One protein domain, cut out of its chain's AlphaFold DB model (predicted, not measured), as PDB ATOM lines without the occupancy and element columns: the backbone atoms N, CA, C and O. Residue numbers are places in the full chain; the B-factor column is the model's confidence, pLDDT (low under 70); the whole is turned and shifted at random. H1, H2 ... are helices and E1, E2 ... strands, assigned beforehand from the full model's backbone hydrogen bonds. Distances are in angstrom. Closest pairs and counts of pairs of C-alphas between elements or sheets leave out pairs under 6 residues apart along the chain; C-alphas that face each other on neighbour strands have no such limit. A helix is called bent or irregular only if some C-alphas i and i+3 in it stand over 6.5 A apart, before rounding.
ATOM      1  N   PRO A 244     116.673 168.699  10.350       94.44
ATOM      2  CA  PRO A 244     117.350 169.922  10.748       94.44
ATOM      3  C   PRO A 244     118.870 169.766  10.755       94.44
ATOM      4  O   PRO A 244     119.412 168.729  11.138       94.44
ATOM      5  N   ARG A 245     119.559 170.841  10.365       95.88
ATOM      6  CA  ARG A 245     121.014 170.996  10.526       95.88
ATOM      7  C   ARG A 245     121.382 172.146  11.447       95.88
ATOM      8  O   ARG A 245     122.500 172.167  11.942       95.88
ATOM      9  N   LEU A 246     120.459 173.068  11.692       97.06
ATOM     10  CA  LEU A 246     120.580 174.120  12.685       97.06
ATOM     11  C   LEU A 246     119.358 174.077  13.601       97.06
ATOM     12  O   LEU A 246     118.225 174.064  13.117       97.06
ATOM     13  N   VAL A 247     119.602 174.121  14.907       97.81
ATOM     14  CA  VAL A 247     118.589 174.477  15.899       97.81
ATOM     15  C   VAL A 247     119.127 175.628  16.735       97.81
ATOM     16  O   VAL A 247     120.172 175.493  17.360       97.81
ATOM     17  N   LYS A 248     118.415 176.749  16.743       98.00
ATOM     18  CA  LYS A 248     118.690 177.906  17.590       98.00
ATOM     19  C   LYS A 248     117.597 178.019  18.642       98.00
ATOM     20  O   LYS A 248     116.426 178.037  18.289       98.00
ATOM     21  N   MET A 249     117.949 178.094  19.914       97.81
ATOM     22  CA  MET A 249     116.976 178.093  21.009       97.81
ATOM     23  C   MET A 249     117.459 178.945  22.183       97.81
ATOM     24  O   MET A 249     118.638 179.291  22.259       97.81
ATOM     25  N   SER A 250     116.551 179.277  23.096       95.50
ATOM     26  CA  SER A 250     116.920 179.851  24.390       95.50
ATOM     27  C   SER A 250     117.275 178.754  25.397       95.50
ATOM     28  O   SER A 250     116.986 177.572  25.172       95.50
ATOM     29  N   SER A 251     117.888 179.127  26.519       93.81
ATOM     30  CA  SER A 251     118.226 178.155  27.560       93.81
ATOM     31  C   SER A 251     116.984 177.534  28.204       93.81
ATOM     32  O   SER A 251     116.975 176.327  28.435       93.81
ATOM     33  N   ASN A 252     115.899 178.299  28.377       93.56
ATOM     34  CA  ASN A 252     114.634 177.769  28.891       93.56
ATOM     35  C   ASN A 252     114.045 176.705  27.958       93.56
ATOM     36  O   ASN A 252     113.651 175.637  28.417       93.56
ATOM     37  N   PHE A 253     114.058 176.943  26.638       96.44
ATOM     38  CA  PHE A 253     113.605 175.937  25.672       96.44
ATOM     39  C   PHE A 253     114.423 174.645  25.788       96.44
ATOM     40  O   PHE A 253     113.860 173.552  25.745       96.44
ATOM     41  N   LEU A 254     115.748 174.750  25.932       96.81
ATOM     42  CA  LEU A 254     116.614 173.585  26.098       96.81
ATOM     43  C   LEU A 254     116.264 172.809  27.371       96.81
ATOM     44  O   LEU A 254     116.071 171.597  27.307       96.81
ATOM     45  N   VAL A 255     116.189 173.496  28.512       94.56
ATOM     46  CA  VAL A 255     115.933 172.873  29.816       94.56
ATOM     47  C   VAL A 255     114.610 172.113  29.801       94.56
ATOM     48  O   VAL A 255     114.589 170.947  30.185       94.56
ATOM     49  N   GLU A 256     113.550 172.714  29.263       95.38
ATOM     50  CA  GLU A 256     112.220 172.098  29.207       95.38
ATOM     51  C   GLU A 256     112.133 170.930  28.207       95.38
ATOM     52  O   GLU A 256     111.366 169.993  28.413       95.38
ATOM     53  N   ASN A 257     112.927 170.942  27.125       97.12
ATOM     54  CA  ASN A 257     112.718 170.031  25.989       97.12
ATOM     55  C   ASN A 257     113.888 169.080  25.683       97.12
ATOM     56  O   ASN A 257     113.816 168.320  24.713       97.12
ATOM     57  N   HIS A 258     114.973 169.082  26.465       96.19
ATOM     58  CA  HIS A 258     116.180 168.308  26.146       96.19
ATOM     59  C   HIS A 258     115.932 166.795  26.007       96.19
ATOM     60  O   HIS A 258     116.532 166.167  25.135       96.19
ATOM     61  N   GLU A 259     115.034 166.196  26.799       96.06
ATOM     62  CA  GLU A 259     114.704 164.767  26.680       96.06
ATOM     63  C   GLU A 259     114.040 164.447  25.334       96.06
ATOM     64  O   GLU A 259     114.429 163.495  24.647       96.06
ATOM     65  N   TYR A 260     113.084 165.282  24.917       96.19
ATOM     66  CA  TYR A 260     112.424 165.148  23.622       96.19
ATOM     67  C   TYR A 260     113.418 165.350  22.476       96.19
ATOM     68  O   TYR A 260     113.468 164.543  21.549       96.19
ATOM     69  N   LEU A 261     114.248 166.396  22.545       96.44
ATOM     70  CA  LEU A 261     115.264 166.683  21.529       96.44
ATOM     71  C   LEU A 261     116.285 165.542  21.403       96.44
ATOM     72  O   LEU A 261     116.717 165.208  20.295       96.44
ATOM     73  N   HIS A 262     116.646 164.909  22.520       96.12
ATOM     74  CA  HIS A 262     117.492 163.722  22.526       96.12
ATOM     75  C   HIS A 262     116.816 162.543  21.809       96.12
ATOM     76  O   HIS A 262     117.420 161.969  20.899       96.12
ATOM     77  N   ALA A 263     115.569 162.211  22.163       95.38
ATOM     78  CA  ALA A 263     114.809 161.142  21.505       95.38
ATOM     79  C   ALA A 263     114.641 161.410  20.001       95.38
ATOM     80  O   ALA A 263     114.957 160.557  19.174       95.38
ATOM     81  N   PHE A 264     114.278 162.641  19.633       93.62
ATOM     82  CA  PHE A 264     114.182 163.097  18.248       93.62
ATOM     83  C   PHE A 264     115.475 162.834  17.457       93.62
ATOM     84  O   PHE A 264     115.435 162.304  16.344       93.62
ATOM     85  N   CYS A 265     116.639 163.141  18.037       92.38
ATOM     86  CA  CYS A 265     117.917 162.892  17.374       92.38
ATOM     87  C   CYS A 265     118.182 161.407  17.111       92.38
ATOM     88  O   CYS A 265     118.771 161.073  16.088       92.38
ATOM     89  N   TYR A 266     117.788 160.518  18.019       90.75
ATOM     90  CA  TYR A 266     118.055 159.087  17.878       90.75
ATOM     91  C   TYR A 266     117.037 158.363  17.000       90.75
ATOM     92  O   TYR A 266     117.432 157.496  16.213       90.75
ATOM     93  N   ASP A 267     115.766 158.728  17.127       89.38
ATOM     94  CA  ASP A 267     114.658 157.988  16.528       89.38
ATOM     95  C   ASP A 267     114.313 158.494  15.126       89.38
ATOM     96  O   ASP A 267     113.885 157.712  14.277       89.38
ATOM     97  N   ILE A 268     114.514 159.792  14.866       87.25
ATOM     98  CA  ILE A 268     114.023 160.451  13.648       87.25
ATOM     99  C   ILE A 268     115.170 160.884  12.727       87.25
ATOM    100  O   ILE A 268     115.058 160.745  11.506       87.25
ATOM    101  N   LEU A 269     116.290 161.387  13.263       89.50
ATOM    102  CA  LEU A 269     117.359 161.905  12.404       89.50
ATOM    103  C   LEU A 269     118.148 160.794  11.684       89.50
ATOM    104  O   LEU A 269     118.651 159.854  12.312       89.50
ATOM    105  N   PRO A 270     118.379 160.929  10.363       89.44
ATOM    106  CA  PRO A 270     119.301 160.061   9.646       89.44
ATOM    107  C   PRO A 270     120.718 160.108  10.236       89.44
ATOM    108  O   PRO A 270     121.232 161.164  10.603       89.44
ATOM    109  N   ARG A 271     121.409 158.960  10.267       87.56
ATOM    110  CA  ARG A 271     122.729 158.798  10.921       87.56
ATOM    111  C   ARG A 271     123.840 159.711  10.392       87.56
ATOM    112  O   ARG A 271     124.852 159.882  11.063       87.56
ATOM    113  N   ASN A 272     123.697 160.221   9.174       89.00
ATOM    114  CA  ASN A 272     124.657 161.108   8.521       89.00
ATOM    115  C   ASN A 272     124.386 162.597   8.787       89.00
ATOM    116  O   ASN A 272     125.189 163.430   8.364       89.00
ATOM    117  N   VAL A 273     123.287 162.940   9.459       90.44
ATOM    118  CA  VAL A 273     122.971 164.327   9.801       90.44
ATOM    119  C   VAL A 273     123.920 164.826  10.883       90.44
ATOM    120  O   VAL A 273     124.244 164.127  11.845       90.44
ATOM    121  N   ARG A 274     124.379 166.060  10.689       93.75
ATOM    122  CA  ARG A 274     125.210 166.808  11.622       93.75
ATOM    123  C   ARG A 274     124.452 168.064  12.008       93.75
ATOM    124  O   ARG A 274     124.091 168.849  11.133       93.75
ATOM    125  N   LEU A 275     124.195 168.206  13.300       95.94
ATOM    126  CA  LEU A 275     123.446 169.309  13.871       95.94
ATOM    127  C   LEU A 275     124.413 170.352  14.436       95.94
ATOM    128  O   LEU A 275     125.364 170.012  15.152       95.94
ATOM    129  N   ALA A 276     124.165 171.607  14.095       97.31
ATOM    130  CA  ALA A 276     124.655 172.778  14.793       97.31
ATOM    131  C   ALA A 276     123.565 173.236  15.766       97.31
ATOM    132  O   ALA A 276     122.411 173.409  15.370       97.31
ATOM    133  N   VAL A 277     123.921 173.406  17.033       98.00
ATOM    134  CA  VAL A 277     123.000 173.886  18.065       98.00
ATOM    135  C   VAL A 277     123.497 175.232  18.566       98.00
ATOM    136  O   VAL A 277     124.634 175.343  19.017       98.00
ATOM    137  N   GLU A 278     122.650 176.247  18.462       98.00
ATOM    138  CA  GLU A 278     122.887 177.594  18.966       98.00
ATOM    139  C   GLU A 278     121.992 177.841  20.178       98.00
ATOM    140  O   GLU A 278     120.773 177.702  20.088       98.00
ATOM    141  N   ILE A 279     122.593 178.179  21.315       97.69
ATOM    142  CA  ILE A 279     121.877 178.381  22.575       97.69
ATOM    143  C   ILE A 279     122.152 179.795  23.063       97.69
ATOM    144  O   ILE A 279     123.307 180.170  23.283       97.69
ATOM    145  N   ASP A 280     121.081 180.560  23.234       95.25
ATOM    146  CA  ASP A 280     121.108 181.863  23.881       95.25
ATOM    147  C   ASP A 280     120.756 181.710  25.361       95.25
ATOM    148  O   ASP A 280     119.639 181.329  25.702       95.25
ATOM    149  N   PHE A 281     121.717 181.998  26.238       91.38
ATOM    150  CA  PHE A 281     121.533 181.953  27.687       91.38
ATOM    151  C   PHE A 281     121.088 183.296  28.277       91.38
ATOM    152  O   PHE A 281     121.062 183.438  29.492       91.38
ATOM    153  N   SER A 282     120.737 184.295  27.464       86.00
ATOM    154  CA  SER A 282     120.276 185.604  27.954       86.00
ATOM    155  C   SER A 282     119.041 185.522  28.858       86.00
ATOM    156  O   SER A 282     118.830 186.414  29.676       86.00
ATOM    157  N   ASP A 283     118.193 184.507  28.686       83.75
ATOM    158  CA  ASP A 283     116.947 184.309  29.437       83.75
ATOM    159  C   ASP A 283     117.171 183.716  30.831       83.75
ATOM    160  O   ASP A 283     116.459 184.098  31.761       83.75
ATOM    161  N   ALA A 284     118.197 182.877  31.004       77.56
ATOM    162  CA  ALA A 284     118.536 182.275  32.292       77.56
ATOM    163  C   ALA A 284     118.718 183.344  33.392       77.56
ATOM    164  O   ALA A 284     118.258 183.199  34.518       77.56
ATOM    165  N   PHE A 285     119.302 184.497  33.063       69.38
ATOM    166  CA  PHE A 285     119.756 185.462  34.072       69.38
ATOM    167  C   PHE A 285     118.784 186.623  34.355       69.38
ATOM    168  O   PHE A 285     119.095 187.502  35.159       69.38
ATOM    169  N   GLN A 286     117.596 186.652  33.737       64.31
ATOM    170  CA  GLN A 286     116.662 187.790  33.851       64.31
ATOM    171  C   GLN A 286     115.868 187.827  35.174       64.31
ATOM    172  O   GLN A 286     115.392 188.892  35.575       64.31
ATOM    173  N   GLY A 287     115.768 186.704  35.896       52.44
ATOM    174  CA  GLY A 287     114.929 186.561  37.097       52.44
ATOM    175  C   GLY A 287     115.448 187.208  38.390       52.44
ATOM    176  O   GLY A 287     114.706 187.285  39.365       52.44
ATOM    177  N   ASN A 288     116.691 187.699  38.426       46.88
ATOM    178  CA  ASN A 288     117.347 188.147  39.667       46.88
ATOM    179  C   ASN A 288     117.578 189.668  39.744       46.88
ATOM    180  O   ASN A 288     118.481 190.176  40.416       46.88
ATOM    181  N   GLY A 296     125.579 197.830  40.434       42.22
ATOM    182  CA  GLY A 296     125.519 196.417  40.797       42.22
ATOM    183  C   GLY A 296     125.237 195.576  39.561       42.22
ATOM    184  O   GLY A 296     124.163 195.677  38.979       42.22
ATOM    185  N   TRP A 297     126.225 194.793  39.148       49.94
ATOM    186  CA  TRP A 297     126.091 193.816  38.075       49.94
ATOM    187  C   TRP A 297     125.149 192.689  38.517       49.94
ATOM    188  O   TRP A 297     125.032 192.416  39.714       49.94
ATOM    189  N   ILE A 298     124.460 192.090  37.546       50.00
ATOM    190  CA  ILE A 298     123.432 191.061  37.739       50.00
ATOM    191  C   ILE A 298     124.012 189.870  38.519       50.00
ATOM    192  O   ILE A 298     125.173 189.502  38.351       50.00
ATOM    193  N   SER A 299     123.171 189.334  39.402       47.78
ATOM    194  CA  SER A 299     123.389 188.225  40.329       47.78
ATOM    195  C   SER A 299     124.290 187.088  39.847       47.78
ATOM    196  O   SER A 299     124.193 186.661  38.695       47.78
ATOM    197  N   ASP A 300     124.996 186.477  40.799       49.44
ATOM    198  CA  ASP A 300     125.445 185.087  40.725       49.44
ATOM    199  C   ASP A 300     124.216 184.171  40.552       49.44
ATOM    200  O   ASP A 300     123.632 183.695  41.524       49.44
ATOM    201  N   MET A 301     123.757 183.948  39.321       47.75
ATOM    202  CA  MET A 301     122.981 182.742  39.052       47.75
ATOM    203  C   MET A 301     123.937 181.566  39.278       47.75
ATOM    204  O   MET A 301     125.097 181.662  38.852       47.75
ATOM    205  N   PRO A 302     123.525 180.494  39.975       56.91
ATOM    206  CA  PRO A 302     124.416 179.378  40.221       56.91
ATOM    207  C   PRO A 302     124.868 178.840  38.868       56.91
ATOM    208  O   PRO A 302     124.069 178.346  38.078       56.91
ATOM    209  N   SER A 303     126.172 178.928  38.615       66.69
ATOM    210  CA  SER A 303     126.854 178.297  37.483       66.69
ATOM    211  C   SER A 303     126.393 176.858  37.236       66.69
ATOM    212  O   SER A 303     126.506 176.373  36.119       66.69
ATOM    213  N   GLU A 304     125.887 176.194  38.278       76.69
ATOM    214  CA  GLU A 304     125.329 174.847  38.256       76.69
ATOM    215  C   GLU A 304     124.171 174.690  37.263       76.69
ATOM    216  O   GLU A 304     124.252 173.781  36.453       76.69
ATOM    217  N   GLU A 305     123.175 175.582  37.204       80.31
ATOM    218  CA  GLU A 305     122.021 175.394  36.298       80.31
ATOM    219  C   GLU A 305     122.427 175.464  34.818       80.31
ATOM    220  O   GLU A 305     122.017 174.638  34.000       80.31
ATOM    221  N   VAL A 306     123.300 176.414  34.471       84.00
ATOM    222  CA  VAL A 306     123.867 176.528  33.117       84.00
ATOM    223  C   VAL A 306     124.730 175.312  32.795       84.00
ATOM    224  O   VAL A 306     124.645 174.762  31.699       84.00
ATOM    225  N   VAL A 307     125.564 174.878  33.742       87.12
ATOM    226  CA  VAL A 307     126.414 173.694  33.578       87.12
ATOM    227  C   VAL A 307     125.569 172.430  33.412       87.12
ATOM    228  O   VAL A 307     125.897 171.606  32.562       87.12
ATOM    229  N   ASP A 308     124.483 172.285  34.162       88.12
ATOM    230  CA  ASP A 308     123.578 171.140  34.099       88.12
ATOM    231  C   ASP A 308     122.820 171.111  32.769       88.12
ATOM    232  O   ASP A 308     122.779 170.070  32.111       88.12
ATOM    233  N   ALA A 309     122.330 172.263  32.295       90.94
ATOM    234  CA  ALA A 309     121.736 172.383  30.964       90.94
ATOM    235  C   ALA A 309     122.734 171.995  29.857       90.94
ATOM    236  O   ALA A 309     122.399 171.261  28.924       90.94
ATOM    237  N   LEU A 310     123.991 172.433  29.980       92.00
ATOM    238  CA  LEU A 310     125.060 172.100  29.036       92.00
ATOM    239  C   LEU A 310     125.491 170.623  29.089       92.00
ATOM    240  O   LEU A 310     126.037 170.122  28.106       92.00
ATOM    241  N   LYS A 311     125.242 169.925  30.203       92.50
ATOM    242  CA  LYS A 311     125.505 168.486  30.395       92.50
ATOM    243  C   LYS A 311     124.319 167.589  30.035       92.50
ATOM    244  O   LYS A 311     124.370 166.384  30.271       92.50
ATOM    245  N   CYS A 312     123.237 168.140  29.487       94.69
ATOM    246  CA  CYS A 312     122.106 167.310  29.095       94.69
ATOM    247  C   CYS A 312     122.483 166.326  27.970       94.69
ATOM    248  O   CYS A 312     123.299 166.605  27.084       94.69
ATOM    249  N   THR A 313     121.815 165.174  27.964       94.31
ATOM    250  CA  THR A 313     122.074 164.074  27.019       94.31
ATOM    251  C   THR A 313     121.897 164.483  25.555       94.31
ATOM    252  O   THR A 313     122.573 163.953  24.670       94.31
ATOM    253  N   PHE A 314     121.023 165.455  25.273       95.94
ATOM    254  CA  PHE A 314     120.844 166.008  23.931       95.94
ATOM    255  C   PHE A 314     122.130 166.641  23.386       95.94
ATOM    256  O   PHE A 314     122.508 166.339  22.254       95.94
ATOM    257  N   LEU A 315     122.836 167.463  24.167       95.19
ATOM    258  CA  LEU A 315     124.060 168.129  23.702       95.19
ATOM    259  C   LEU A 315     125.260 167.175  23.636       95.19
ATOM    260  O   LEU A 315     126.127 167.324  22.770       95.19
ATOM    261  N   GLU A 316     125.275 166.143  24.480       92.25
ATOM    262  CA  GLU A 316     126.264 165.058  24.418       92.25
ATOM    263  C   GLU A 316     126.087 164.165  23.176       92.25
ATOM    264  O   GLU A 316     127.020 163.490  22.726       92.25
ATOM    265  N   SER A 317     124.900 164.188  22.563       92.44
ATOM    266  CA  SER A 317     124.548 163.362  21.413       92.44
ATOM    267  C   SER A 317     125.552 163.469  20.261       92.44
ATOM    268  O   SER A 317     125.992 164.547  19.863       92.44
ATOM    269  N   ARG A 318     125.879 162.334  19.631       92.19
ATOM    270  CA  ARG A 318     126.786 162.267  18.463       92.19
ATOM    271  C   ARG A 318     126.280 163.017  17.222       92.19
ATOM    272  O   ARG A 318     127.045 163.219  16.276       92.19
ATOM    273  N   PHE A 319     124.987 163.342  17.190       94.38
ATOM    274  CA  PHE A 319     124.367 164.105  16.110       94.38
ATOM    275  C   PHE A 319     124.733 165.588  16.207       94.38
ATOM    276  O   PHE A 319     124.927 166.232  15.177       94.38
ATOM    277  N   VAL A 320     124.921 166.099  17.428       95.31
ATOM    278  CA  VAL A 320     125.444 167.442  17.667       95.31
ATOM    279  C   VAL A 320     126.927 167.452  17.323       95.31
ATOM    280  O   VAL A 320     127.726 166.697  17.880       95.31
ATOM    281  N   SER A 321     127.279 168.282  16.351       94.88
ATOM    282  CA  SER A 321     128.640 168.417  15.818       94.88
ATOM    283  C   SER A 321     129.253 169.779  16.118       94.88
ATOM    284  O   SER A 321     130.472 169.891  16.249       94.88
ATOM    285  N   LYS A 322     128.400 170.796  16.258       96.62
ATOM    286  CA  LYS A 322     128.777 172.175  16.529       96.62
ATOM    287  C   LYS A 322     127.861 172.749  17.605       96.62
ATOM    288  O   LYS A 322     126.647 172.576  17.526       96.62
ATOM    289  N   LEU A 323     128.452 173.421  18.582       97.62
ATOM    290  CA  LEU A 323     127.771 174.138  19.654       97.62
ATOM    291  C   LEU A 323     128.131 175.616  19.556       97.62
ATOM    292  O   LEU A 323     129.308 175.959  19.506       97.62
ATOM    293  N   ILE A 324     127.130 176.485  19.532       97.62
ATOM    294  CA  ILE A 324     127.289 177.937  19.542       97.62
ATOM    295  C   ILE A 324     126.622 178.439  20.818       97.62
ATOM    296  O   ILE A 324     125.403 178.388  20.937       97.62
ATOM    297  N   LEU A 325     127.412 178.891  21.786       96.81
ATOM    298  CA  LEU A 325     126.905 179.345  23.079       96.81
ATOM    299  C   LEU A 325     126.974 180.868  23.140       96.81
ATOM    300  O   LEU A 325     128.041 181.449  22.920       96.81
ATOM    301  N   GLN A 326     125.841 181.504  23.427       96.31
ATOM    302  CA  GLN A 326     125.728 182.952  23.542       96.31
ATOM    303  C   GLN A 326     125.411 183.337  24.978       96.31
ATOM    304  O   GLN A 326     124.430 182.891  25.569       96.31
ATOM    305  N   PHE A 327     126.268 184.189  25.520       93.12
ATOM    306  CA  PHE A 327     126.171 184.741  26.856       93.12
ATOM    307  C   PHE A 327     126.049 186.252  26.734       93.12
ATOM    308  O   PHE A 327     126.869 186.887  26.062       93.12
ATOM    309  N   LYS A 328     125.048 186.829  27.395       91.44
ATOM    310  CA  LYS A 328     124.793 188.265  27.366       91.44
ATOM    311  C   LYS A 328     124.526 188.811  28.757       91.44
ATOM    312  O   LYS A 328     123.694 188.260  29.459       91.44
ATOM    313  N   GLU A 329     125.192 189.914  29.105       89.00
ATOM    314  CA  GLU A 329     124.975 190.653  30.361       89.00
ATOM    315  C   GLU A 329     125.213 189.801  31.629       89.00
ATOM    316  O   GLU A 329     124.558 189.980  32.653       89.00
ATOM    317  N   VAL A 330     126.180 188.875  31.578       84.38
ATOM    318  CA  VAL A 330     126.407 187.873  32.639       84.38
ATOM    319  C   VAL A 330     127.816 187.876  33.211       84.38
ATOM    320  O   VAL A 330     128.789 188.194  32.522       84.38
ATOM    321  N   ASN A 331     127.936 187.464  34.474       85.56
ATOM    322  CA  ASN A 331     129.216 187.130  35.090       85.56
ATOM    323  C   ASN A 331     129.543 185.650  34.842       85.56
ATOM    324  O   ASN A 331     129.003 184.754  35.485       85.56
ATOM    325  N   CYS A 332     130.418 185.388  33.880       86.50
ATOM    326  CA  CYS A 332     130.871 184.048  33.545       86.50
ATOM    327  C   CYS A 332     131.968 183.616  34.524       86.50
ATOM    328  O   CYS A 332     133.053 184.199  34.536       86.50
ATOM    329  N   ALA A 333     131.695 182.571  35.306       85.25
ATOM    330  CA  ALA A 333     132.626 181.979  36.270       85.25
ATOM    331  C   ALA A 333     132.486 180.442  36.324       85.25
ATOM    332  O   ALA A 333     132.426 179.856  37.401       85.25
ATOM    333  N   PHE A 334     132.384 179.786  35.163       84.56
ATOM    334  CA  PHE A 334     132.129 178.343  35.072       84.56
ATOM    335  C   PHE A 334     133.125 177.603  34.171       84.56
ATOM    336  O   PHE A 334     133.665 178.148  33.206       84.56
ATOM    337  N   ASP A 335     133.347 176.334  34.508       88.06
ATOM    338  CA  ASP A 335     134.224 175.411  33.793       88.06
ATOM    339  C   ASP A 335     133.456 174.725  32.659       88.06
ATOM    340  O   ASP A 335     132.516 173.981  32.917       88.06
ATOM    341  N   MET A 336     133.861 174.963  31.409       89.19
ATOM    342  CA  MET A 336     133.273 174.356  30.209       89.19
ATOM    343  C   MET A 336     134.105 173.194  29.647       89.19
ATOM    344  O   MET A 336     133.810 172.703  28.559       89.19
ATOM    345  N   SER A 337     135.137 172.724  30.354       88.19
ATOM    346  CA  SER A 337     136.038 171.657  29.888       88.19
ATOM    347  C   SER A 337     135.331 170.331  29.581       88.19
ATOM    348  O   SER A 337     135.854 169.516  28.822       88.19
ATOM    349  N   PHE A 338     134.122 170.132  30.112       87.44
ATOM    350  CA  PHE A 338     133.306 168.943  29.885       87.44
ATOM    351  C   PHE A 338     132.666 168.868  28.487       87.44
ATOM    352  O   PHE A 338     132.173 167.802  28.130       87.44
ATOM    353  N   LEU A 339     132.699 169.930  27.666       87.19
ATOM    354  CA  LEU A 339     132.082 169.969  26.321       87.19
ATOM    355  C   LEU A 339     132.778 169.083  25.252       87.19
ATOM    356  O   LEU A 339     132.557 169.240  24.049       87.19
ATOM    357  N   GLY A 340     133.586 168.112  25.686       78.50
ATOM    358  CA  GLY A 340     133.964 166.925  24.918       78.50
ATOM    359  C   GLY A 340     134.729 167.192  23.620       78.50
ATOM    360  O   GLY A 340     135.751 167.872  23.606       78.50
ATOM    361  N   ASP A 341     134.260 166.592  22.526       84.56
ATOM    362  CA  ASP A 341     134.859 166.594  21.183       84.56
ATOM    363  C   ASP A 341     134.117 167.500  20.180       84.56
ATOM    364  O   ASP A 341     134.415 167.491  18.984       84.56
ATOM    365  N   LYS A 342     133.139 168.281  20.649       89.81
ATOM    366  CA  LYS A 342     132.290 169.130  19.802       89.81
ATOM    367  C   LYS A 342     133.053 170.334  19.263       89.81
ATOM    368  O   LYS A 342     133.900 170.893  19.938       89.81
ATOM    369  N   ASN A 343     132.712 170.815  18.072       95.06
ATOM    370  CA  ASN A 343     133.210 172.124  17.661       95.06
ATOM    371  C   ASN A 343     132.461 173.215  18.447       95.06
ATOM    372  O   ASN A 343     131.255 173.373  18.260       95.06
ATOM    373  N   VAL A 344     133.155 173.960  19.315       96.75
ATOM    374  CA  VAL A 344     132.530 174.985  20.163       96.75
ATOM    375  C   VAL A 344     132.825 176.396  19.648       96.75
ATOM    376  O   VAL A 344     133.968 176.764  19.372       96.75
ATOM    377  N   HIS A 345     131.774 177.204  19.559       97.62
ATOM    378  CA  HIS A 345     131.818 178.640  19.327       97.62
ATOM    379  C   HIS A 345     131.260 179.360  20.553       97.62
ATOM    380  O   HIS A 345     130.154 179.063  21.001       97.62
ATOM    381  N   LEU A 346     132.013 180.318  21.085       96.69
ATOM    382  CA  LEU A 346     131.625 181.078  22.272       96.69
ATOM    383  C   LEU A 346     131.430 182.551  21.925       96.69
ATOM    384  O   LEU A 346     132.323 183.186  21.362       96.69
ATOM    385  N   HIS A 347     130.284 183.102  22.309       97.44
ATOM    386  CA  HIS A 347     129.958 184.512  22.144       97.44
ATOM    387  C   HIS A 347     129.637 185.127  23.504       97.44
ATOM    388  O   HIS A 347     128.713 184.699  24.187       97.44
ATOM    389  N   PHE A 348     130.396 186.151  23.878       95.31
ATOM    390  CA  PHE A 348     130.216 186.917  25.105       95.31
ATOM    391  C   PHE A 348     129.897 188.367  24.739       95.31
ATOM    392  O   PHE A 348     130.719 189.044  24.117       95.31
ATOM    393  N   TYR A 349     128.717 188.848  25.126       95.38
ATOM    394  CA  TYR A 349     128.266 190.215  24.879       95.38
ATOM    395  C   TYR A 349     127.951 190.917  26.201       95.38
ATOM    396  O   TYR A 349     127.086 190.483  26.950       95.38
ATOM    397  N   GLN A 350     128.638 192.021  26.501       93.62
ATOM    398  CA  GLN A 350     128.443 192.756  27.762       93.62
ATOM    399  C   GLN A 350     128.655 191.901  29.030       93.62
ATOM    400  O   GLN A 350     128.034 192.136  30.063       93.62
ATOM    401  N   CYS A 351     129.554 190.917  28.974       91.06
ATOM    402  CA  CYS A 351     129.816 189.990  30.075       91.06
ATOM    403  C   CYS A 351     130.991 190.427  30.967       91.06
ATOM    404  O   CYS A 351     131.865 191.205  30.569       91.06
ATOM    405  N   ILE A 352     131.063 189.853  32.169       90.88
ATOM    406  CA  ILE A 352     132.277 189.798  32.987       90.88
ATOM    407  C   ILE A 352     132.821 188.375  32.923       90.88
ATOM    408  O   ILE A 352     132.174 187.444  33.374       90.88
ATOM    409  N   ILE A 353     134.026 188.201  32.398       91.88
ATOM    410  CA  ILE A 353     134.732 186.919  32.396       91.88
ATOM    411  C   ILE A 353     135.599 186.878  33.659       91.88
ATOM    412  O   ILE A 353     136.661 187.508  33.727       91.88
ATOM    413  N   GLY A 354     135.081 186.209  34.690       89.06
ATOM    414  CA  GLY A 354     135.635 186.147  36.039       89.06
ATOM    415  C   GLY A 354     136.525 184.930  36.302       89.06
ATOM    416  O   GLY A 354     136.804 184.118  35.421       89.06
ATOM    417  N   PHE A 355     137.001 184.814  37.543       82.75
ATOM    418  CA  PHE A 355     137.778 183.657  37.994       82.75
ATOM    419  C   PHE A 355     136.936 182.377  37.915       82.75
ATOM    420  O   PHE A 355     135.768 182.389  38.285       82.75
ATOM    421  N   GLY A 356     137.538 181.276  37.462       80.44
ATOM    422  CA  GLY A 356     136.859 179.982  37.315       80.44
ATOM    423  C   GLY A 356     136.434 179.646  35.885       80.44
ATOM    424  O   GLY A 356     136.091 178.498  35.627       80.44
ATOM    425  N   VAL A 357     136.524 180.593  34.942       87.62
ATOM    426  CA  VAL A 357     136.306 180.283  33.523       87.62
ATOM    427  C   VAL A 357     137.415 179.378  33.004       87.62
ATOM    428  O   VAL A 357     138.585 179.764  32.961       87.62
ATOM    429  N   VAL A 358     137.019 178.187  32.567       89.12
ATOM    430  CA  VAL A 358     137.879 177.236  31.862       89.12
ATOM    431  C   VAL A 358     137.245 176.966  30.507       89.12
ATOM    432  O   VAL A 358     136.098 176.529  30.423       89.12
ATOM    433  N   LEU A 359     137.978 177.271  29.440       91.06
ATOM    434  CA  LEU A 359     137.530 177.046  28.069       91.06
ATOM    435  C   LEU A 359     137.749 175.579  27.677       91.06
ATOM    436  O   LEU A 359     138.758 174.999  28.086       91.06
ATOM    437  N   PRO A 360     136.868 174.974  26.864       91.75
ATOM    438  CA  PRO A 360     137.126 173.639  26.358       91.75
ATOM    439  C   PRO A 360     138.249 173.661  25.312       91.75
ATOM    440  O   PRO A 360     138.478 174.656  24.629       91.75
ATOM    441  N   ASN A 361     138.959 172.545  25.154       91.31
ATOM    442  CA  ASN A 361     140.116 172.463  24.249       91.31
ATOM    443  C   ASN A 361     139.749 172.470  22.754       91.31
ATOM    444  O   ASN A 361     140.644 172.425  21.921       91.31
ATOM    445  N   ASN A 362     138.459 172.464  22.425       92.50
ATOM    446  CA  ASN A 362     137.892 172.310  21.084       92.50
ATOM    447  C   ASN A 362     137.170 173.585  20.597       92.50
ATOM    448  O   ASN A 362     136.381 173.532  19.650       92.50
ATOM    449  N   VAL A 363     137.408 174.731  21.250       95.56
ATOM    450  CA  VAL A 363     136.875 176.018  20.786       95.56
ATOM    451  C   VAL A 363     137.558 176.388  19.475       95.56
ATOM    452  O   VAL A 363     138.783 176.498  19.437       95.56
ATOM    453  N   THR A 364     136.772 176.619  18.423       96.38
ATOM    454  CA  THR A 364     137.278 177.096  17.120       96.38
ATOM    455  C   THR A 364     136.904 178.553  16.845       96.38
ATOM    456  O   THR A 364     137.619 179.251  16.128       96.38
ATOM    457  N   GLY A 365     135.841 179.058  17.478       97.00
ATOM    458  CA  GLY A 365     135.409 180.449  17.367       97.00
ATOM    459  C   GLY A 365     135.163 181.093  18.727       97.00
ATOM    460  O   GLY A 365     134.484 180.528  19.582       97.00
ATOM    461  N   MET A 366     135.679 182.302  18.925       96.88
ATOM    462  CA  MET A 366     135.440 183.078  20.137       96.88
ATOM    463  C   MET A 366     135.225 184.550  19.812       96.88
ATOM    464  O   MET A 366     136.052 185.183  19.158       96.88
ATOM    465  N   SER A 367     134.128 185.109  20.312       97.81
ATOM    466  CA  SER A 367     133.804 186.527  20.204       97.81
ATOM    467  C   SER A 367     133.533 187.103  21.587       97.81
ATOM    468  O   SER A 367     132.697 186.587  22.321       97.81
ATOM    469  N   ILE A 368     134.257 188.160  21.948       96.69
ATOM    470  CA  ILE A 368     134.082 188.889  23.202       96.69
ATOM    471  C   ILE A 368     133.868 190.361  22.850       96.69
ATOM    472  O   ILE A 368     134.777 191.037  22.361       96.69
ATOM    473  N   LEU A 369     132.658 190.851  23.092       97.38
ATOM    474  CA  LEU A 369     132.192 192.171  22.676       97.38
ATOM    475  C   LEU A 369     131.674 192.937  23.893       97.38
ATOM    476  O   LEU A 369     130.944 192.381  24.715       97.38
ATOM    477  N   ASP A 370     132.057 194.206  24.034       96.69
ATOM    478  CA  ASP A 370     131.562 195.104  25.096       96.69
ATOM    479  C   ASP A 370     131.739 194.564  26.527       96.69
ATOM    480  O   ASP A 370     131.024 194.943  27.451       96.69
ATOM    481  N   SER A 371     132.699 193.662  26.717       95.31
ATOM    482  CA  SER A 371     132.839 192.850  27.927       95.31
ATOM    483  C   SER A 371     134.079 193.228  28.743       95.31
ATOM    484  O   SER A 371     134.944 193.995  28.307       95.31
ATOM    485  N   SER A 372     134.201 192.667  29.946       94.81
ATOM    486  CA  SER A 372     135.414 192.765  30.760       94.81
ATOM    487  C   SER A 372     136.015 191.397  31.062       94.81
ATOM    488  O   SER A 372     135.295 190.438  31.313       94.81
ATOM    489  N   ILE A 373     137.342 191.305  31.030       94.44
ATOM    490  CA  ILE A 373     138.104 190.100  31.356       94.44
ATOM    491  C   ILE A 373     138.863 190.369  32.648       94.44
ATOM    492  O   ILE A 373     139.811 191.152  32.654       94.44
ATOM    493  N   ASN A 374     138.458 189.713  33.732       93.00
ATOM    494  CA  ASN A 374     139.009 189.913  35.074       93.00
ATOM    495  C   ASN A 374     139.842 188.721  35.570       93.00
ATOM    496  O   ASN A 374     140.306 188.733  36.708       93.00
ATOM    497  N   THR A 375     140.070 187.719  34.720       92.00
ATOM    498  CA  THR A 375     140.933 186.566  35.001       92.00
ATOM    499  C   THR A 375     141.956 186.350  33.886       92.00
ATOM    500  O   THR A 375     141.774 186.801  32.756       92.00
ATOM    501  N   SER A 376     143.036 185.640  34.204       90.69
ATOM    502  CA  SER A 376     143.913 185.051  33.194       90.69
ATOM    503  C   SER A 376     143.336 183.716  32.730       90.69
ATOM    504  O   SER A 376     142.879 182.934  33.563       90.69
ATOM    505  N   PHE A 377     143.389 183.437  31.430       89.56
ATOM    506  CA  PHE A 377     143.028 182.129  30.885       89.56
ATOM    507  C   PHE A 377     143.827 181.811  29.619       89.56
ATOM    508  O   PHE A 377     144.399 182.697  28.974       89.56
ATOM    509  N   THR A 378     143.881 180.522  29.295       90.19
ATOM    510  CA  THR A 378     144.554 180.014  28.102       90.19
ATOM    511  C   THR A 378     143.552 179.900  26.962       90.19
ATOM    512  O   THR A 378     142.487 179.307  27.121       90.19
ATOM    513  N   ILE A 379     143.900 180.471  25.816       90.44
ATOM    514  CA  ILE A 379     143.184 180.323  24.557       90.44
ATOM    515  C   ILE A 379     143.547 178.951  23.969       90.44
ATOM    516  O   ILE A 379     144.737 178.692  23.789       90.44
ATOM    517  N   PRO A 380     142.569 178.082  23.659       91.12
ATOM    518  CA  PRO A 380     142.838 176.782  23.054       91.12
ATOM    519  C   PRO A 380     143.583 176.904  21.720       91.12
ATOM    520  O   PRO A 380     143.239 177.747  20.893       91.12
ATOM    521  N   GLY A 381     144.554 176.020  21.472       91.31
ATOM    522  CA  GLY A 381     145.304 175.983  20.208       91.31
ATOM    523  C   GLY A 381     144.456 175.626  18.975       91.31
ATOM    524  O   GLY A 381     144.921 175.773  17.850       91.31
ATOM    525  N   THR A 382     143.213 175.173  19.172       93.00
ATOM    526  CA  THR A 382     142.222 174.919  18.111       93.00
ATOM    527  C   THR A 382     141.481 176.170  17.648       93.00
ATOM    528  O   THR A 382     140.630 176.068  16.768       93.00
ATOM    529  N   LEU A 383     141.722 177.329  18.271       94.75
ATOM    530  CA  LEU A 383     140.977 178.542  17.973       94.75
ATOM    531  C   LEU A 383     141.368 179.108  16.601       94.75
ATOM    532  O   LEU A 383     142.463 179.640  16.431       94.75
ATOM    533  N   ASP A 384     140.435 179.062  15.652       94.94
ATOM    534  CA  ASP A 384     140.609 179.606  14.304       94.94
ATOM    535  C   ASP A 384     140.302 181.108  14.256       94.94
ATOM    536  O   ASP A 384     140.956 181.875  13.546       94.94
ATOM    537  N   VAL A 385     139.284 181.541  15.007       95.19
ATOM    538  CA  VAL A 385     138.783 182.919  14.975       95.19
ATOM    539  C   VAL A 385     138.650 183.478  16.385       95.19
ATOM    540  O   VAL A 385     137.875 182.973  17.196       95.19
ATOM    541  N   LEU A 386     139.353 184.583  16.644       95.81
ATOM    542  CA  LEU A 386     139.220 185.389  17.855       95.81
ATOM    543  C   LEU A 386     138.782 186.810  17.495       95.81
ATOM    544  O   LEU A 386     139.497 187.528  16.798       95.81
ATOM    545  N   VAL A 387     137.635 187.239  18.018       97.06
ATOM    546  CA  VAL A 387     137.129 188.607  17.873       97.06
ATOM    547  C   VAL A 387     137.078 189.263  19.242       97.06
ATOM    548  O   VAL A 387     136.372 188.796  20.132       97.06
ATOM    549  N   LEU A 388     137.816 190.363  19.396       96.19
ATOM    550  CA  LEU A 388     137.850 191.162  20.614       96.19
ATOM    551  C   LEU A 388     137.452 192.603  20.293       96.19
ATOM    552  O   LEU A 388     138.191 193.303  19.602       96.19
ATOM    553  N   GLU A 389     136.317 193.069  20.811       97.50
ATOM    554  CA  GLU A 389     135.816 194.420  20.532       97.50
ATOM    555  C   GLU A 389     135.361 195.126  21.811       97.50
ATOM    556  O   GLU A 389     134.587 194.585  22.598       97.50
ATOM    557  N   ARG A 390     135.845 196.359  22.025       96.50
ATOM    558  CA  ARG A 390     135.499 197.197  23.194       96.50
ATOM    559  C   ARG A 390     135.657 196.466  24.541       96.50
ATOM    560  O   ARG A 390     134.821 196.584  25.432       96.50
ATOM    561  N   ILE A 391     136.765 195.741  24.705       95.69
ATOM    562  CA  ILE A 391     137.041 194.945  25.910       95.69
ATOM    563  C   ILE A 391     137.828 195.737  26.955       95.69
ATOM    564  O   ILE A 391     138.789 196.438  26.633       95.69
ATOM    565  N   LYS A 392     137.479 195.548  28.231       94.56
ATOM    566  CA  LYS A 392     138.286 195.979  29.384       94.56
ATOM    567  C   LYS A 392     139.020 194.787  29.992       94.56
ATOM    568  O   LYS A 392     138.383 193.876  30.502       94.56
ATOM    569  N   ILE A 393     140.350 194.800  29.982       93.12
ATOM    570  CA  ILE A 393     141.157 193.737  30.599       93.12
ATOM    571  C   ILE A 393     141.653 194.208  31.970       93.12
ATOM    572  O   ILE A 393     142.234 195.290  32.099       93.12
ATOM    573  N   GLY A 394     141.402 193.397  32.996       91.62
ATOM    574  CA  GLY A 394     141.818 193.629  34.369       91.62
ATOM    575  C   GLY A 394     143.339 193.696  34.521       91.62
ATOM    576  O   GLY A 394     144.116 193.125  33.752       91.62
ATOM    577  N   LYS A 395     143.801 194.418  35.548       89.31
ATOM    578  CA  LYS A 395     145.238 194.509  35.842       89.31
ATOM    579  C   LYS A 395     145.775 193.123  36.201       89.31
ATOM    580  O   LYS A 395     145.206 192.460  37.059       89.31
ATOM    581  N   LYS A 396     146.925 192.751  35.624       88.75
ATOM    582  CA  LYS A 396     147.589 191.442  35.803       88.75
ATOM    583  C   LYS A 396     146.843 190.246  35.187       88.75
ATOM    584  O   LYS A 396     147.249 189.117  35.439       88.75
ATOM    585  N   CYS A 397     145.813 190.475  34.374       90.94
ATOM    586  CA  CYS A 397     145.215 189.424  33.558       90.94
ATOM    587  C   CYS A 397     146.082 189.176  32.318       90.94
ATOM    588  O   CYS A 397     146.570 190.115  31.684       90.94
ATOM    589  N   THR A 398     146.275 187.908  31.978       87.81
ATOM    590  CA  THR A 398     147.060 187.460  30.827       87.81
ATOM    591  C   THR A 398     146.233 186.491  30.000       87.81
ATOM    592  O   THR A 398     145.688 185.529  30.541       87.81
ATOM    593  N   LEU A 399     146.175 186.735  28.694       88.75
ATOM    594  CA  LEU A 399     145.630 185.799  27.718       88.75
ATOM    595  C   LEU A 399     146.809 185.059  27.092       88.75
ATOM    596  O   LEU A 399     147.625 185.673  26.404       88.75
ATOM    597  N   THR A 400     146.931 183.769  27.386       88.81
ATOM    598  CA  THR A 400     148.033 182.938  26.883       88.81
ATOM    599  C   THR A 400     147.521 182.080  25.740       88.81
ATOM    600  O   THR A 400     146.455 181.494  25.864       88.81
ATOM    601  N   ILE A 401     148.259 181.986  24.637       83.75
ATOM    602  CA  ILE A 401     147.920 181.067  23.541       83.75
ATOM    603  C   ILE A 401     148.471 179.684  23.904       83.75
ATOM    604  O   ILE A 401     149.655 179.581  24.241       83.75
ATOM    605  N   GLY A 402     147.591 178.681  23.930       79.12
ATOM    606  CA  GLY A 402     147.887 177.297  24.311       79.12
ATOM    607  C   GLY A 402     148.376 176.411  23.181       79.12
ATOM    608  O   GLY A 402     148.245 176.807  21.999       79.12
TER     609      GLY A 402
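This is residues 244 to 288 and 296 to 402 of the 402 residues of an uncharacterized protein of Vavraia culicis (isolate floridensis) (UniProt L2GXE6). The chain is wound in stacked turns, a short solenoid whose one long wall is a twisted sheet of six parallel strands, E1 E2 E3 E4 E5 E7. Across from the E4, E5 and E7 part of that wall, the returning links, joined by short parallel pairings, and the small sheet E6 E8 make a looser second wall; toward the E1 end the turns hold a cluster of helices, H1 touching H2 and H3. The 152 printed residues hold three named helices and eight named strands, in the order E1 H1 E2 H2 H3 E3 E4 E5 E6 E7 E8, and the class is mixed, helices and strands, with under half of the residues, 74 of 152, in named elements. The whole is compact, with a radius of gyration of the C-alphas of 15.6 A and spans of 51 by 36 by 22 A.

Start in the largest sheet with E3, residues 320 to 328, an inner strand. On one side of it is E2, residues 275 to 280, parallel at 12 degrees, with N 277 and O 322 2.9 A apart, within hydrogen-bond range. Beyond E2 is the edge strand E1, residues 246 to 250, parallel to E2 at 21 degrees; look at N 278 and O 247, 2.8 A apart. On the other side of E3 is E4, residues 343 to 349, parallel at 10 degrees, with N 345 and O 323 at 2.8 A. Next comes E5, residues 363 to 369, parallel to E4 at 6 degrees, with N 348 and O 367 at 2.8 A. The other edge strand is E7, residues 385 to 389, parallel to E5 at 9 degrees, with N 387 and O 366 at 2.8 A. From edge to edge the strands' lines turn by 36 degrees and the way across turns by 59 degrees. Now look at H1, residues 251 to 267, which only grazes this sheet with its residues 251 to 265. E1, H1 and E2 form a strand-helix-strand unit, two parallel neighbour strands with a helix between, and its crossover is right-handed. H1 is irregular: C-alphas 256 and 259 are 8.1 A apart, and a kink of 68 degrees is near residue 258. With residues 258 to 265 alone it touches H3, residues 313 to 316; the closest C-alphas are those of His 262 and Phe 314, 4.3 A apart. With residues 251 to 255 alone it only just touches H2, residues 303 to 310, with 3 pairs of C-alphas within 8 A; the closest are those of Val 255 and Ala 309, 5.9 A apart. H2 is not on the sheet, and H3 only grazes it with residues 314 to 315. In H2 every O i to N i+4 pair is within hydrogen-bond range, in H1 11 of 13 are, and H3 is too short for such a pair. The second sheet is E6, residues 377 to 379, and E8, residues 399 to 401, parallel at 37 degrees, with N 379 and O 400 2.8 A apart. E6 is apart from E5 and from E7. Residues 352 to 353 pair in parallel with residues 331 to 332 and with residues 372 to 373, which pair with residues 392 to 393.

Find C-alpha 246 at (120.580, 174.120, 12.685), where E1 begins. H1 measures 23.3 A from first to last C-alpha and ends at C-alpha 267, (114.658, 157.988, 16.528). E3 is 23.0 A long, E4 20.1 A, E5 16.9 A and E2 16.2 A. E8 ends at C-alpha 401, (147.920, 181.067, 23.541).

The two C-alphas farthest apart, those of Asp 267 and Lys 395, are 51.4 A apart. Residues 289 to 295 are not printed, and C-alphas 288 and 296 across the cut, in the link from E2 to H2, are 11.7 A apart. The links from E3 to E4 and from E4 to E5 are long, with 14 and 13 residues. The mean pLDDT of the printed part is 89.1; look for values under 70 at residues 285 to 288 and 296 to 303.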